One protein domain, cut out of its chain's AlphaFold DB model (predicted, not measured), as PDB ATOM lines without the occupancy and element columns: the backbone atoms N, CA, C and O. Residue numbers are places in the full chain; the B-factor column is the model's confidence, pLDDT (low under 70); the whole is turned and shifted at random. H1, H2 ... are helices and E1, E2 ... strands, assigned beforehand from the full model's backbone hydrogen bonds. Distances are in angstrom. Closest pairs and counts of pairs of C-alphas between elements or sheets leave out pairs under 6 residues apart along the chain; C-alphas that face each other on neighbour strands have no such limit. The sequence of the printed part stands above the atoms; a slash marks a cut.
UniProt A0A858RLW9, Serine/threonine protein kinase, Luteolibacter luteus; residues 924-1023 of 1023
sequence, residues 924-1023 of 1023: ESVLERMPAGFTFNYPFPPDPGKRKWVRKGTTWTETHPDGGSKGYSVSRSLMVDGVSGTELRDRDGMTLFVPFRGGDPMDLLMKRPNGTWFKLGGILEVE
ATOM      1  N   GLU A 924      15.719 -13.600 132.356       67.69
ATOM      2  CA  GLU A 924      15.617 -14.998 131.953       67.69
ATOM      3  C   GLU A 924      14.217 -15.345 131.420       67.69
ATOM      4  O   GLU A 924      14.117 -15.843 130.297       67.69
ATOM      5  N   SER A 925      13.134 -14.943 132.098       68.31
ATOM      6  CA  SER A 925      11.770 -15.197 131.600       68.31
ATOM      7  C   SER A 925      11.414 -14.427 130.322       68.31
ATOM      8  O   SER A 925      10.660 -14.914 129.471       68.31
ATOM      9  N   VAL A 926      11.977 -13.229 130.122       69.69
ATOM     10  CA  VAL A 926      11.818 -12.477 128.865       69.69
ATOM     11  C   VAL A 926      12.569 -13.178 127.736       69.69
ATOM     12  O   VAL A 926      12.017 -13.364 126.649       69.69
ATOM     13  N   LEU A 927      13.802 -13.614 127.997       79.56
ATOM     14  CA  LEU A 927      14.617 -14.355 127.040       79.56
ATOM     15  C   LEU A 927      13.982 -15.704 126.666       79.56
ATOM     16  O   LEU A 927      14.134 -16.124 125.522       79.56
ATOM     17  N   GLU A 928      13.250 -16.368 127.558       81.19
ATOM     18  CA  GLU A 928      12.506 -17.593 127.228       81.19
ATOM     19  C   GLU A 928      11.360 -17.336 126.243       81.19
ATOM     20  O   GLU A 928      11.137 -18.118 125.315       81.19
ATOM     21  N   ARG A 929      10.655 -16.212 126.386       82.44
ATOM     22  CA  ARG A 929       9.505 -15.859 125.536       82.44
ATOM     23  C   ARG A 929       9.904 -15.304 124.170       82.44
ATOM     24  O   ARG A 929       9.101 -15.334 123.240       82.44
ATOM     25  N   MET A 930      11.125 -14.797 124.026       86.62
ATOM     26  CA  MET A 930      11.654 -14.305 122.750       86.62
ATOM     27  C   MET A 930      12.030 -15.457 121.806       86.62
ATOM     28  O   MET A 930      12.527 -16.485 122.278       86.62
ATOM     29  N   PRO A 931      11.887 -15.283 120.479       89.62
ATOM     30  CA  PRO A 931      12.498 -16.188 119.510       89.62
ATOM     31  C   PRO A 931      14.013 -16.314 119.724       89.62
ATOM     32  O   PRO A 931      14.676 -15.358 120.142       89.62
ATOM     33  N   ALA A 932      14.570 -17.494 119.472       89.88
ATOM     34  CA  ALA A 932      16.013 -17.737 119.453       89.88
ATOM     35  C   ALA A 932      16.640 -17.277 118.126       89.88
ATOM     36  O   ALA A 932      17.779 -16.802 118.100       89.88
ATOM     37  N   GLY A 933      15.866 -17.333 117.045       91.75
ATOM     38  CA  GLY A 933      16.244 -16.835 115.733       91.75
ATOM     39  C   GLY A 933      15.027 -16.676 114.831       91.75
ATOM     40  O   GLY A 933      13.939 -17.145 115.152       91.75
ATOM     41  N   PHE A 934      15.192 -15.958 113.728       94.75
ATOM     42  CA  PHE A 934      14.190 -15.890 112.666       94.75
ATOM     43  C   PHE A 934      14.809 -15.411 111.353       94.75
ATOM     44  O   PHE A 934      15.960 -14.967 111.305       94.75
ATOM     45  N   THR A 935      14.036 -15.457 110.273       92.19
ATOM     46  CA  THR A 935      14.378 -14.806 109.009       92.19
ATOM     47  C   THR A 935      13.391 -13.699 108.669       92.19
ATOM     48  O   THR A 935      12.203 -13.758 108.980       92.19
ATOM     49  N   PHE A 936      13.898 -12.641 108.047       92.31
ATOM     50  CA  PHE A 936      13.100 -11.494 107.637       92.31
ATOM     51  C   PHE A 936      13.501 -11.082 106.225       92.31
ATOM     52  O   PHE A 936      14.685 -10.908 105.944       92.31
ATOM     53  N   ASN A 937      12.529 -10.944 105.322       88.88
ATOM     54  CA  ASN A 937      12.800 -10.481 103.965       88.88
ATOM     55  C   ASN A 937      12.749  -8.951 103.931       88.88
ATOM     56  O   ASN A 937      11.664  -8.372 103.937       88.88
ATOM     57  N   TYR A 938      13.915  -8.307 103.930       85.75
ATOM     58  CA  TYR A 938      14.025  -6.852 103.953       85.75
ATOM     59  C   TYR A 938      13.669  -6.271 102.576       85.75
ATOM     60  O   TYR A 938      14.365  -6.578 101.606       85.75
ATOM     61  N   PRO A 939      12.607  -5.448 102.448       79.06
ATOM     62  CA  PRO A 939      12.081  -5.063 101.137       79.06
ATOM     63  C   PRO A 939      12.651  -3.741 100.589       79.06
ATOM     64  O   PRO A 939      12.293  -3.349  99.481       79.06
ATOM     65  N   PHE A 940      13.498  -3.028 101.341       78.44
ATOM     66  CA  PHE A 940      13.924  -1.665 100.994       78.44
ATOM     67  C   PHE A 940      15.345  -1.618 100.382       78.44
ATOM     68  O   PHE A 940      16.243  -2.292 100.889       78.44
ATOM     69  N   PRO A 941      15.591  -0.813  99.325       68.12
ATOM     70  CA  PRO A 941      16.937  -0.543  98.798       68.12
ATOM     71  C   PRO A 941      17.829   0.194  99.819       68.12
ATOM     72  O   PRO A 941      17.294   0.897 100.679       68.12
ATOM     73  N   PRO A 942      19.173   0.115  99.726       62.28
ATOM     74  CA  PRO A 942      19.967  -0.462  98.632       62.28
ATOM     75  C   PRO A 942      20.243  -1.969  98.745       62.28
ATOM     76  O   PRO A 942      20.755  -2.543  97.791       62.28
ATOM     77  N   ASP A 943      19.895  -2.607  99.863       68.50
ATOM     78  CA  ASP A 943      20.244  -4.007 100.151       68.50
ATOM     79  C   ASP A 943      18.997  -4.846 100.511       68.50
ATOM     80  O   ASP A 943      18.759  -5.160 101.691       68.50
ATOM     81  N   PRO A 944      18.130  -5.136  99.517       79.69
ATOM     82  CA  PRO A 944      16.958  -5.976  99.705       79.69
ATOM     83  C   PRO A 944      17.347  -7.459  99.755       79.69
ATOM     84  O   PRO A 944      18.187  -7.925  98.987       79.69
ATOM     85  N   GLY A 945      16.684  -8.237 100.609       83.81
ATOM     86  CA  GLY A 945      16.887  -9.685 100.647       83.81
ATOM     87  C   GLY A 945      16.599 -10.341 101.991       83.81
ATOM     88  O   GLY A 945      16.260  -9.691 102.982       83.81
ATOM     89  N   LYS A 946      16.730 -11.672 102.018       88.81
ATOM     90  CA  LYS A 946      16.453 -12.504 103.193       88.81
ATOM     91  C   LYS A 946      17.589 -12.382 104.210       88.81
ATOM     92  O   LYS A 946      18.695 -12.856 103.969       88.81
ATOM     93  N   ARG A 947      17.296 -11.773 105.357       91.44
ATOM     94  CA  ARG A 947      18.233 -11.559 106.463       91.44
ATOM     95  C   ARG A 947      17.990 -12.574 107.565       91.44
ATOM     96  O   ARG A 947      16.836 -12.861 107.897       91.44
ATOM     97  N   LYS A 948      19.067 -13.118 108.133       93.00
ATOM     98  CA  LYS A 948      18.997 -14.064 109.252       93.00
ATOM     99  C   LYS A 948      19.240 -13.326 110.560       93.00
ATOM    100  O   LYS A 948      20.216 -12.600 110.678       93.00
ATOM    101  N   TRP A 949      18.370 -13.539 111.534       94.81
ATOM    102  CA  TRP A 949      18.442 -12.933 112.856       94.81
ATOM    103  C   TRP A 949      18.697 -14.018 113.890       94.81
ATOM    104  O   TRP A 949      17.974 -15.010 113.934       94.81
ATOM    105  N   VAL A 950      19.724 -13.836 114.717       94.50
ATOM    106  CA  VAL A 950      20.092 -14.786 115.775       94.50
ATOM    107  C   VAL A 950      20.271 -14.042 117.088       94.50
ATOM    108  O   VAL A 950      20.969 -13.026 117.142       94.50
ATOM    109  N   ARG A 951      19.659 -14.559 118.154       93.19
ATOM    110  CA  ARG A 951      19.758 -13.997 119.500       93.19
ATOM    111  C   ARG A 951      20.791 -14.739 120.338       93.19
ATOM    112  O   ARG A 951      20.779 -15.963 120.427       93.19
ATOM    113  N   LYS A 952      21.635 -13.985 121.046       90.31
ATOM    114  CA  LYS A 952      22.524 -14.492 122.098       90.31
ATOM    115  C   LYS A 952      22.363 -13.636 123.352       90.31
ATOM    116  O   LYS A 952      22.841 -12.502 123.416       90.31
ATOM    117  N   GLY A 953      21.655 -14.167 124.349       87.06
ATOM    118  CA  GLY A 953      21.259 -13.395 125.528       87.06
ATOM    119  C   GLY A 953      20.406 -12.187 125.128       87.06
ATOM    120  O   GLY A 953      19.466 -12.323 124.349       87.06
ATOM    121  N   THR A 954      20.762 -11.002 125.615       86.12
ATOM    122  CA  THR A 954      20.090  -9.728 125.298       86.12
ATOM    123  C   THR A 954      20.579  -9.076 124.003       86.12
ATOM    124  O   THR A 954      20.194  -7.948 123.707       86.12
ATOM    125  N   THR A 955      21.423  -9.754 123.222       90.94
ATOM    126  CA  THR A 955      21.951  -9.231 121.955       90.94
ATOM    127  C   THR A 955      21.399  -9.996 120.764       90.94
ATOM    128  O   THR A 955      21.181 -11.205 120.833       90.94
ATOM    129  N   TRP A 956      21.184  -9.276 119.672       94.81
ATOM    130  CA  TRP A 956      20.743  -9.799 118.389       94.81
ATOM    131  C   TRP A 956      21.758  -9.451 117.316       94.81
ATOM    132  O   TRP A 956      22.241  -8.319 117.261       94.81
ATOM    133  N   THR A 957      22.024 -10.413 116.444       93.75
ATOM    134  CA  THR A 957      22.817 -10.209 115.238       93.75
ATOM    135  C   THR A 957      21.934 -10.460 114.027       93.75
ATOM    136  O   THR A 957      21.395 -11.554 113.858       93.75
ATOM    137  N   GLU A 958      21.788  -9.433 113.203       93.19
ATOM    138  CA  GLU A 958      21.233  -9.484 111.856       93.19
ATOM    139  C   GLU A 958      22.371  -9.777 110.875       93.19
ATOM    140  O   GLU A 958      23.378  -9.075 110.887       93.19
ATOM    141  N   THR A 959      22.222 -10.785 110.019       91.94
ATOM    142  CA  THR A 959      23.171 -11.128 108.953       91.94
ATOM    143  C   THR A 959      22.524 -10.886 107.595       91.94
ATOM    144  O   THR A 959      21.438 -11.404 107.312       91.94
ATOM    145  N   HIS A 960      23.200 -10.098 106.767       89.81
ATOM    146  CA  HIS A 960      22.781  -9.689 105.434       89.81
ATOM    147  C   HIS A 960      23.167 -10.744 104.376       89.81
ATOM    148  O   HIS A 960      24.073 -11.550 104.620       89.81
ATOM    149  N   PRO A 961      22.522 -10.754 103.190       81.75
ATOM    150  CA  PRO A 961      22.871 -11.676 102.103       81.75
ATOM    151  C   PRO A 961      24.308 -11.527 101.584       81.75
ATOM    152  O   PRO A 961      24.897 -12.503 101.129       81.75
ATOM    153  N   ASP A 962      24.876 -10.322 101.664       81.94
ATOM    154  CA  ASP A 962      26.233  -9.983 101.218       81.94
ATOM    155  C   ASP A 962      27.331 -10.326 102.249       81.94
ATOM    156  O   ASP A 962      28.516 -10.096 102.003       81.94
ATOM    157  N   GLY A 963      26.954 -10.896 103.399       80.19
ATOM    158  CA  GLY A 963      27.858 -11.221 104.503       80.19
ATOM    159  C   GLY A 963      28.044 -10.097 105.527       80.19
ATOM    160  O   GLY A 963      28.724 -10.310 106.534       80.19
ATOM    161  N   GLY A 964      27.423  -8.929 105.327       85.06
ATOM    162  CA  GLY A 964      27.344  -7.870 106.331       85.06
ATOM    163  C   GLY A 964      26.588  -8.317 107.586       85.06
ATOM    164  O   GLY A 964      25.747  -9.218 107.544       85.06
ATOM    165  N   SER A 965      26.873  -7.698 108.735       88.12
ATOM    166  CA  SER A 965      26.097  -7.950 109.952       88.12
ATOM    167  C   SER A 965      25.859  -6.691 110.770       88.12
ATOM    168  O   SER A 965      26.688  -5.778 110.785       88.12
ATOM    169  N   LYS A 966      24.720  -6.650 111.463       89.94
ATOM    170  CA  LYS A 966      24.304  -5.531 112.303       89.94
ATOM    171  C   LYS A 966      23.846  -6.020 113.673       89.94
ATOM    172  O   LYS A 966      23.138  -7.015 113.795       89.94
ATOM    173  N   GLY A 967      24.308  -5.335 114.717       91.19
ATOM    174  CA  GLY A 967      24.053  -5.706 116.106       91.19
ATOM    175  C   GLY A 967      22.970  -4.846 116.749       91.19
ATOM    176  O   GLY A 967      22.996  -3.622 116.621       91.19
ATOM    177  N   TYR A 968      22.082  -5.485 117.506       94.00
ATOM    178  CA  TYR A 968      21.054  -4.832 118.310       94.00
ATOM    179  C   TYR A 968      21.092  -5.355 119.748       94.00
ATOM    180  O   TYR A 968      21.479  -6.498 119.999       94.00
ATOM    181  N   SER A 969      20.662  -4.540 120.703       88.38
ATOM    182  CA  SER A 969      20.458  -4.945 122.093       88.38
ATOM    183  C   SER A 969      18.998  -4.792 122.497       88.38
ATOM    184  O   SER A 969      18.295  -3.885 122.049       88.38
ATOM    185  N   VAL A 970      18.527  -5.698 123.352       85.25
ATOM    186  CA  VAL A 970      17.207  -5.600 123.973       85.25
ATOM    187  C   VAL A 970      17.210  -4.391 124.901       85.25
ATOM    188  O   VAL A 970      17.952  -4.351 125.879       85.25
ATOM    189  N   SER A 971      16.375  -3.407 124.583       79.50
ATOM    190  CA  SER A 971      16.220  -2.189 125.372       79.50
ATOM    191  C   SER A 971      15.149  -2.343 126.448       79.50
ATOM    192  O   SER A 971      15.360  -1.896 127.570       79.50
ATOM    193  N   ARG A 972      13.988  -2.918 126.108       67.69
ATOM    194  CA  ARG A 972      12.861  -3.142 127.032       67.69
ATOM    195  C   ARG A 972      11.851  -4.133 126.457       67.69
ATOM    196  O   ARG A 972      11.811  -4.339 125.247       67.69
ATOM    197  N   SER A 973      10.998  -4.690 127.309       70.25
ATOM    198  CA  SER A 973       9.748  -5.330 126.883       70.25
ATOM    199  C   SER A 973       8.656  -4.271 126.734       70.25
ATOM    200  O   SER A 973       8.625  -3.293 127.486       70.25
ATOM    201  N   LEU A 974       7.781  -4.436 125.750       66.25
ATOM    202  CA  LEU A 974       6.650  -3.546 125.506       66.25
ATOM    203  C   LEU A 974       5.549  -4.275 124.738       66.25
ATOM    204  O   LEU A 974       5.737  -5.377 124.222       66.25
ATOM    205  N   MET A 975       4.402  -3.617 124.626       66.94
ATOM    206  CA  MET A 975       3.313  -4.050 123.765       66.94
ATOM    207  C   MET A 975       3.113  -3.028 122.650       66.94
ATOM    208  O   MET A 975       3.052  -1.825 122.923       66.94
ATOM    209  N   VAL A 976       3.024  -3.504 121.409       63.88
ATOM    210  CA  VAL A 976       2.736  -2.681 120.227       63.88
ATOM    211  C   VAL A 976       1.533  -3.280 119.511       63.88
ATOM    212  O   VAL A 976       1.520  -4.469 119.206       63.88
ATOM    213  N   ASP A 977       0.494  -2.470 119.300       65.69
ATOM    214  CA  ASP A 977      -0.766  -2.870 118.655       65.69
ATOM    215  C   ASP A 977      -1.432  -4.125 119.263       65.69
ATOM    216  O   ASP A 977      -2.134  -4.868 118.580       65.69
ATOM    217  N   GLY A 978      -1.265  -4.340 120.573       55.72
ATOM    218  CA  GLY A 978      -1.819  -5.493 121.293       55.72
ATOM    219  C   GLY A 978      -0.960  -6.761 121.243       55.72
ATOM    220  O   GLY A 978      -1.321  -7.755 121.873       55.72
ATOM    221  N   VAL A 979       0.186  -6.727 120.554       68.25
ATOM    222  CA  VAL A 979       1.165  -7.819 120.496       68.25
ATOM    223  C   VAL A 979       2.277  -7.548 121.504       68.25
ATOM    224  O   VAL A 979       2.859  -6.465 121.529       68.25
ATOM    225  N   SER A 980       2.571  -8.523 122.365       73.69
ATOM    226  CA  SER A 980       3.671  -8.422 123.334       73.69
ATOM    227  C   SER A 980       5.000  -8.782 122.681       73.69
ATOM    228  O   SER A 980       5.078  -9.771 121.951       73.69
ATOM    229  N   GLY A 981       6.050  -8.021 122.973       83.00
ATOM    230  CA  GLY A 981       7.371  -8.254 122.407       83.00
ATOM    231  C   GLY A 981       8.448  -7.390 123.046       83.00
ATOM    232  O   GLY A 981       8.318  -6.914 124.172       83.00
ATOM    233  N   THR A 982       9.537  -7.193 122.315       86.31
ATOM    234  CA  THR A 982      10.740  -6.513 122.804       86.31
ATOM    235  C   THR A 982      11.192  -5.413 121.864       86.31
ATOM    236  O   THR A 982      11.179  -5.572 120.647       86.31
ATOM    237  N   GLU A 983      11.597  -4.290 122.455       87.50
ATOM    238  CA  GLU A 983      12.225  -3.168 121.771       87.50
ATOM    239  C   GLU A 983      13.712  -3.484 121.636       87.50
ATOM    240  O   GLU A 983      14.403  -3.651 122.644       87.50
ATOM    241  N   LEU A 984      14.200  -3.565 120.405       91.81
ATOM    242  CA  LEU A 984      15.614  -3.695 120.087       91.81
ATOM    243  C   LEU A 984      16.164  -2.338 119.662       91.81
ATOM    244  O   LEU A 984      15.478  -1.590 118.965       91.81
ATOM    245  N   ARG A 985      17.405  -2.033 120.036       89.38
ATOM    246  CA  ARG A 985      18.091  -0.809 119.612       89.38
ATOM    247  C   ARG A 985      19.480  -1.118 119.076       89.38
ATOM    248  O   ARG A 985      20.193  -1.931 119.661       89.38
ATOM    249  N   ASP A 986      19.855  -0.494 117.968       89.69
ATOM    250  CA  ASP A 986      21.228  -0.550 117.459       89.69
ATOM    251  C   ASP A 986      22.090   0.603 118.008       89.69
ATOM    252  O   ASP A 986      21.661   1.398 118.848       89.69
ATOM    253  N   ARG A 987      23.338   0.692 117.536       82.00
ATOM    254  CA  ARG A 987      24.261   1.780 117.896       82.00
ATOM    255  C   ARG A 987      23.933   3.117 117.222       82.00
ATOM    256  O   ARG A 987      24.352   4.148 117.738       82.00
ATOM    257  N   ASP A 988      23.178   3.097 116.126       79.56
ATOM    258  CA  ASP A 988      22.824   4.276 115.324       79.56
ATOM    259  C   ASP A 988      21.493   4.916 115.775       79.56
ATOM    260  O   ASP A 988      21.051   5.919 115.219       79.56
ATOM    261  N   GLY A 989      20.845   4.351 116.801       76.19
ATOM    262  CA  GLY A 989      19.585   4.836 117.366       76.19
ATOM    263  C   GLY A 989      18.325   4.281 116.693       76.19
ATOM    264  O   GLY A 989      17.214   4.649 117.090       76.19
ATOM    265  N   MET A 990      18.451   3.370 115.723       85.12
ATOM    266  CA  MET A 990      17.313   2.657 115.149       85.12
ATOM    267  C   MET A 990      16.678   1.769 116.213       85.12
ATOM    268  O   MET A 990      17.353   1.048 116.946       85.12
ATOM    269  N   THR A 991      15.352   1.820 116.273       89.94
ATOM    270  CA  THR A 991      14.567   1.073 117.248       89.94
ATOM    271  C   THR A 991      13.598   0.144 116.523       89.94
ATOM    272  O   THR A 991      12.808   0.599 115.694       89.94
ATOM    273  N   LEU A 992      13.652  -1.149 116.837       92.44
ATOM    274  CA  LEU A 992      12.804  -2.193 116.263       92.44
ATOM    275  C   LEU A 992      11.943  -2.847 117.342       92.44
ATOM    276  O   LEU A 992      12.299  -2.835 118.515       92.44
ATOM    277  N   PHE A 993      10.821  -3.435 116.949       91.88
ATOM    278  CA  PHE A 993       9.975  -4.254 117.808       91.88
ATOM    279  C   PHE A 993       9.918  -5.679 117.265       91.88
ATOM    280  O   PHE A 993       9.554  -5.878 116.104       91.88
ATOM    281  N   VAL A 994      10.251  -6.648 118.119       92.00
ATOM    282  CA  VAL A 994      10.173  -8.085 117.829       92.00
ATOM    283  C   VAL A 994       9.138  -8.735 118.756       92.00
ATOM    284  O   VAL A 994       9.342  -8.717 119.975       92.00
ATOM    285  N   PRO A 995       8.053  -9.322 118.220       87.06
ATOM    286  CA  PRO A 995       7.059 -10.063 118.994       87.06
ATOM    287  C   PRO A 995       7.650 -11.248 119.772       87.06
ATOM    288  O   PRO A 995       8.622 -11.875 119.346       87.06
ATOM    289  N   PHE A 996       7.031 -11.600 120.899       86.12
ATOM    290  CA  PHE A 996       7.292 -12.878 121.567       86.12
ATOM    291  C   PHE A 996       6.782 -14.062 120.736       86.12
ATOM    292  O   PHE A 996       5.927 -13.909 119.862       86.12
ATOM    293  N   ARG A 997       7.288 -15.266 121.033       78.56
ATOM    294  CA  ARG A 997       6.853 -16.508 120.380       78.56
ATOM    295  C   ARG A 997       5.336 -16.682 120.517       78.56
ATOM    296  O   ARG A 997       4.794 -16.575 121.614       78.56
ATOM    297  N   GLY A 998       4.670 -16.950 119.393       72.06
ATOM    298  CA  GLY A 998       3.215 -17.116 119.326       72.06
ATOM    299  C   GLY A 998       2.405 -15.812 119.294       72.06
ATOM    300  O   GLY A 998       1.186 -15.874 119.433       72.06
ATOM    301  N   GLY A 999       3.040 -14.645 119.128       71.75
ATOM    302  CA  GLY A 999       2.326 -13.390 118.876       71.75
ATOM    303  C   GLY A 999       1.599 -13.408 117.526       71.75
ATOM    304  O   GLY A 999       2.139 -13.899 116.543       71.75
ATOM    305  N   ASP A1000       0.384 -12.865 117.463       65.00
ATOM    306  CA  ASP A1000      -0.384 -12.745 116.219       65.00
ATOM    307  C   ASP A1000      -0.802 -11.276 116.003       65.00
ATOM    308  O   ASP A1000      -1.581 -10.755 116.811       65.00
ATOM    309  N   PRO A1001      -0.282 -10.579 114.972       73.38
ATOM    310  CA  PRO A1001       0.646 -11.068 113.941       73.38
ATOM    311  C   PRO A1001       2.126 -11.102 114.381       73.38
ATOM    312  O   PRO A1001       2.590 -10.250 115.141       73.38
ATOM    313  N   MET A1002       2.905 -12.043 113.828       86.25
ATOM    314  CA  MET A1002       4.376 -12.082 113.942       86.25
ATOM    315  C   MET A1002       5.033 -11.078 112.976       86.25
ATOM    316  O   MET A1002       5.666 -11.466 111.995       86.25
ATOM    317  N   ASP A1003       4.876  -9.781 113.233       90.19
ATOM    318  CA  ASP A1003       5.429  -8.712 112.392       90.19
ATOM    319  C   ASP A1003       6.634  -8.011 113.031       90.19
ATOM    320  O   ASP A1003       6.622  -7.671 114.214       90.19
ATOM    321  N   LEU A1004       7.653  -7.717 112.220       91.12
ATOM    322  CA  LEU A1004       8.760  -6.845 112.603       91.12
ATOM    323  C   LEU A1004       8.348  -5.385 112.382       91.12
ATOM    324  O   LEU A1004       7.946  -5.005 111.275       91.12
ATOM    325  N   LEU A1005       8.466  -4.549 113.417       91.69
ATOM    326  CA  LEU A1005       8.124  -3.122 113.336       91.69
ATOM    327  C   LEU A1005       9.351  -2.246 113.600       91.69
ATOM    328  O   LEU A1005      10.260  -2.633 114.327       91.69
ATOM    329  N   MET A1006       9.352  -1.036 113.049       89.94
ATOM    330  CA  MET A1006      10.378  -0.014 113.249       89.94
ATOM    331  C   MET A1006       9.763   1.255 113.826       89.94
ATOM    332  O   MET A1006       8.702   1.694 113.382       89.94
ATOM    333  N   LYS A1007      10.439   1.874 114.792       84.81
ATOM    334  CA  LYS A1007      10.010   3.141 115.383       84.81
ATOM    335  C   LYS A1007      10.491   4.316 114.533       84.81
ATOM    336  O   LYS A1007      11.682   4.442 114.256       84.81
ATOM    337  N   ARG A1008       9.569   5.187 114.124       78.69
ATOM    338  CA  ARG A1008       9.863   6.441 113.417       78.69
ATOM    339  C   ARG A1008      10.334   7.532 114.394       78.69
ATOM    340  O   ARG A1008      10.027   7.442 115.584       78.69
ATOM    341  N   PRO A1009      10.990   8.608 113.909       65.62
ATOM    342  CA  PRO A1009      11.422   9.728 114.754       65.62
ATOM    343  C   PRO A1009      10.290  10.388 115.556       65.62
ATOM    344  O   PRO A1009      10.505  10.827 116.678       65.62
ATOM    345  N   ASN A1010       9.065  10.397 115.020       57.66
ATOM    346  CA  ASN A1010       7.873  10.922 115.698       57.66
ATOM    347  C   ASN A1010       7.298   9.983 116.784       57.66
ATOM    348  O   ASN A1010       6.219  10.244 117.309       57.66
ATOM    349  N   GLY A1011       7.968   8.865 117.082       63.53
ATOM    350  CA  GLY A1011       7.582   7.905 118.117       63.53
ATOM    351  C   GLY A1011       6.613   6.801 117.677       63.53
ATOM    352  O   GLY A1011       6.402   5.860 118.442       63.53
ATOM    353  N   THR A1012       6.066   6.866 116.458       70.19
ATOM    354  CA  THR A1012       5.105   5.870 115.943       70.19
ATOM    355  C   THR A1012       5.785   4.598 115.427       70.19
ATOM    356  O   THR A1012       6.904   4.642 114.916       70.19
ATOM    357  N   TRP A1013       5.100   3.456 115.540       80.31
ATOM    358  CA  TRP A1013       5.565   2.168 115.017       80.31
ATOM    359  C   TRP A1013       5.096   1.954 113.575       80.31
ATOM    360  O   TRP A1013       3.944   2.209 113.232       80.31
ATOM    361  N   PHE A1014       6.003   1.484 112.725       82.69
ATOM    362  CA  PHE A1014       5.777   1.214 111.313       82.69
ATOM    363  C   PHE A1014       6.096  -0.247 111.000       82.69
ATOM    364  O   PHE A1014       7.184  -0.722 111.320       82.69
ATOM    365  N   LYS A1015       5.171  -0.953 110.347       88.31
ATOM    366  CA  LYS A1015       5.367  -2.350 109.950       88.31
ATOM    367  C   LYS A1015       6.397  -2.465 108.829       88.31
ATOM    368  O   LYS A1015       6.173  -1.945 107.740       88.31
ATOM    369  N   LEU A1016       7.490  -3.185 109.089       84.81
ATOM    370  CA  LEU A1016       8.483  -3.538 108.072       84.81
ATOM    371  C   LEU A1016       8.043  -4.770 107.268       84.81
ATOM    372  O   LEU A1016       8.265  -4.814 106.062       84.81
ATOM    373  N   GLY A1017       7.405  -5.750 107.914       85.44
ATOM    374  CA  GLY A1017       6.893  -6.961 107.268       85.44
ATOM    375  C   GLY A1017       6.753  -8.138 108.237       85.44
ATOM    376  O   GLY A1017       7.061  -8.005 109.420       85.44
ATOM    377  N   GLY A1018       6.306  -9.284 107.724       88.75
ATOM    378  CA  GLY A1018       6.157 -10.511 108.511       88.75
ATOM    379  C   GLY A1018       7.493 -11.202 108.788       88.75
ATOM    380  O   GLY A1018       8.369 -11.251 107.922       88.75
ATOM    381  N   ILE A1019       7.631 -11.747 109.992       90.75
ATOM    382  CA  ILE A1019       8.748 -12.598 110.397       90.75
ATOM    383  C   ILE A1019       8.496 -14.030 109.899       90.75
ATOM    384  O   ILE A1019       7.388 -14.551 110.008       90.75
ATOM    385  N   LEU A1020       9.532 -14.671 109.356       85.44
ATOM    386  CA  LEU A1020       9.499 -16.018 108.783       85.44
ATOM    387  C   LEU A1020      10.476 -16.939 109.531       85.44
ATOM    388  O   LEU A1020      11.444 -16.464 110.115       85.44
ATOM    389  N   GLU A1021      10.261 -18.259 109.483       86.94
ATOM    390  CA  GLU A1021      11.197 -19.272 110.026       86.94
ATOM    391  C   GLU A1021      11.634 -18.986 111.480       86.94
ATOM    392  O   GLU A1021      12.822 -18.925 111.780       86.94
ATOM    393  N   VAL A1022      10.662 -18.744 112.368       86.62
ATOM    394  CA  VAL A1022      10.889 -18.434 113.792       86.62
ATOM    395  C   VAL A1022      11.370 -19.685 114.538       86.62
ATOM    396  O   VAL A1022      10.663 -20.692 114.547       86.62
ATOM    397  N   GLU A1023      12.535 -19.599 115.184       81.19
ATOM    398  CA  GLU A1023      13.145 -20.624 116.057       81.19
ATOM    399  C   GLU A1023      12.860 -20.362 117.548       81.19
ATOM    400  O   GLU A1023      13.003 -19.198 118.002       81.19
TER     401      GLU A1023
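AT A GLANCE: This is residues 924 to 1023 of the 1023 residues of the protein "Serine/threonine protein kinase" of Luteolibacter luteus (UniProt A0A858RLW9). This is a small closed barrel of eight antiparallel strands, E1 to E8 following each other round the ring, with one short helix, H1, on its outside. E4 bends sharply as it goes round, and the ring is closed by a short pairing of E8 with E1. The printed part has 100 residues, with H1 and then E1 to E8 along the chain, and its class is mostly strand. The strands form a meander, each the antiparallel neighbour of the one before. The whole is compact, with a radius of gyration of the C-alphas of 12.6 A, and rounded, spanning 34 by 30 by 25 A.

HOW THE PARTS SIT: Start at H1, residues 924 to 929, which is on the barrel and outside it, at a height over the sheet of 8.5 A. Every O i to N i+4 pair in H1 is within hydrogen-bond range. Next find E1, residues 933 to 938, and E2, residues 945 to 952, a hairpin at 153 degrees between directions, with N 936 and O 947 3.0 A apart. E3, residues 955 to 959, lies on the other side of E2, with N 950 and O 957 3.0 A apart. E4, residues 965 to 976, bends by 89 degrees at residue 973; its closest C-alpha to H1 is that of Ser 973, 7.7 A from that of Val 926. Its pairing is staggered: residues 965 to 969 pair with E3, with N 958 and O 966 at 2.8 A, and residues 969 to 976 with E5, residues 979 to 985, with N 971 and O 983 at 2.8 A. H1 is near E5, yet lies over none of the strands, only just, with 2 of its 6 C-alphas falling on E5. Go on to E6, residues 991 to 995, where N 982 and O 994 are 2.8 A apart, and E7, residues 1003 to 1007, where N 993 and O 1005 are 2.8 A apart. E8, residues 1013 to 1020, bends by 55 degrees at residue 1016; N 1006 and O 1014 are 2.8 A apart towards E7, and N 935 and O 1020 are 2.8 A apart towards E1.

IN THESE COORDINATES: Find C-alpha 924 at (15.617, -14.998, 131.953), where H1 begins. E1 starts at C-alpha 933, (16.244, -16.835, 115.733), and E8 ends at C-alpha 1020, (9.499, -16.018, 108.783). From first to last C-alpha, E4 measures 26.1 A, E2 22.7 A, E8 19.6 A and E5 18.3 A.

THE WHOLE: The C-alphas of Ser 925 and Pro 942, the two farthest apart, are 37.0 A from each other. The printed part has no cut, and no link is long. Look for pLDDT under 70 at 17 residues, among them 974 to 979 and 1009 to 1011.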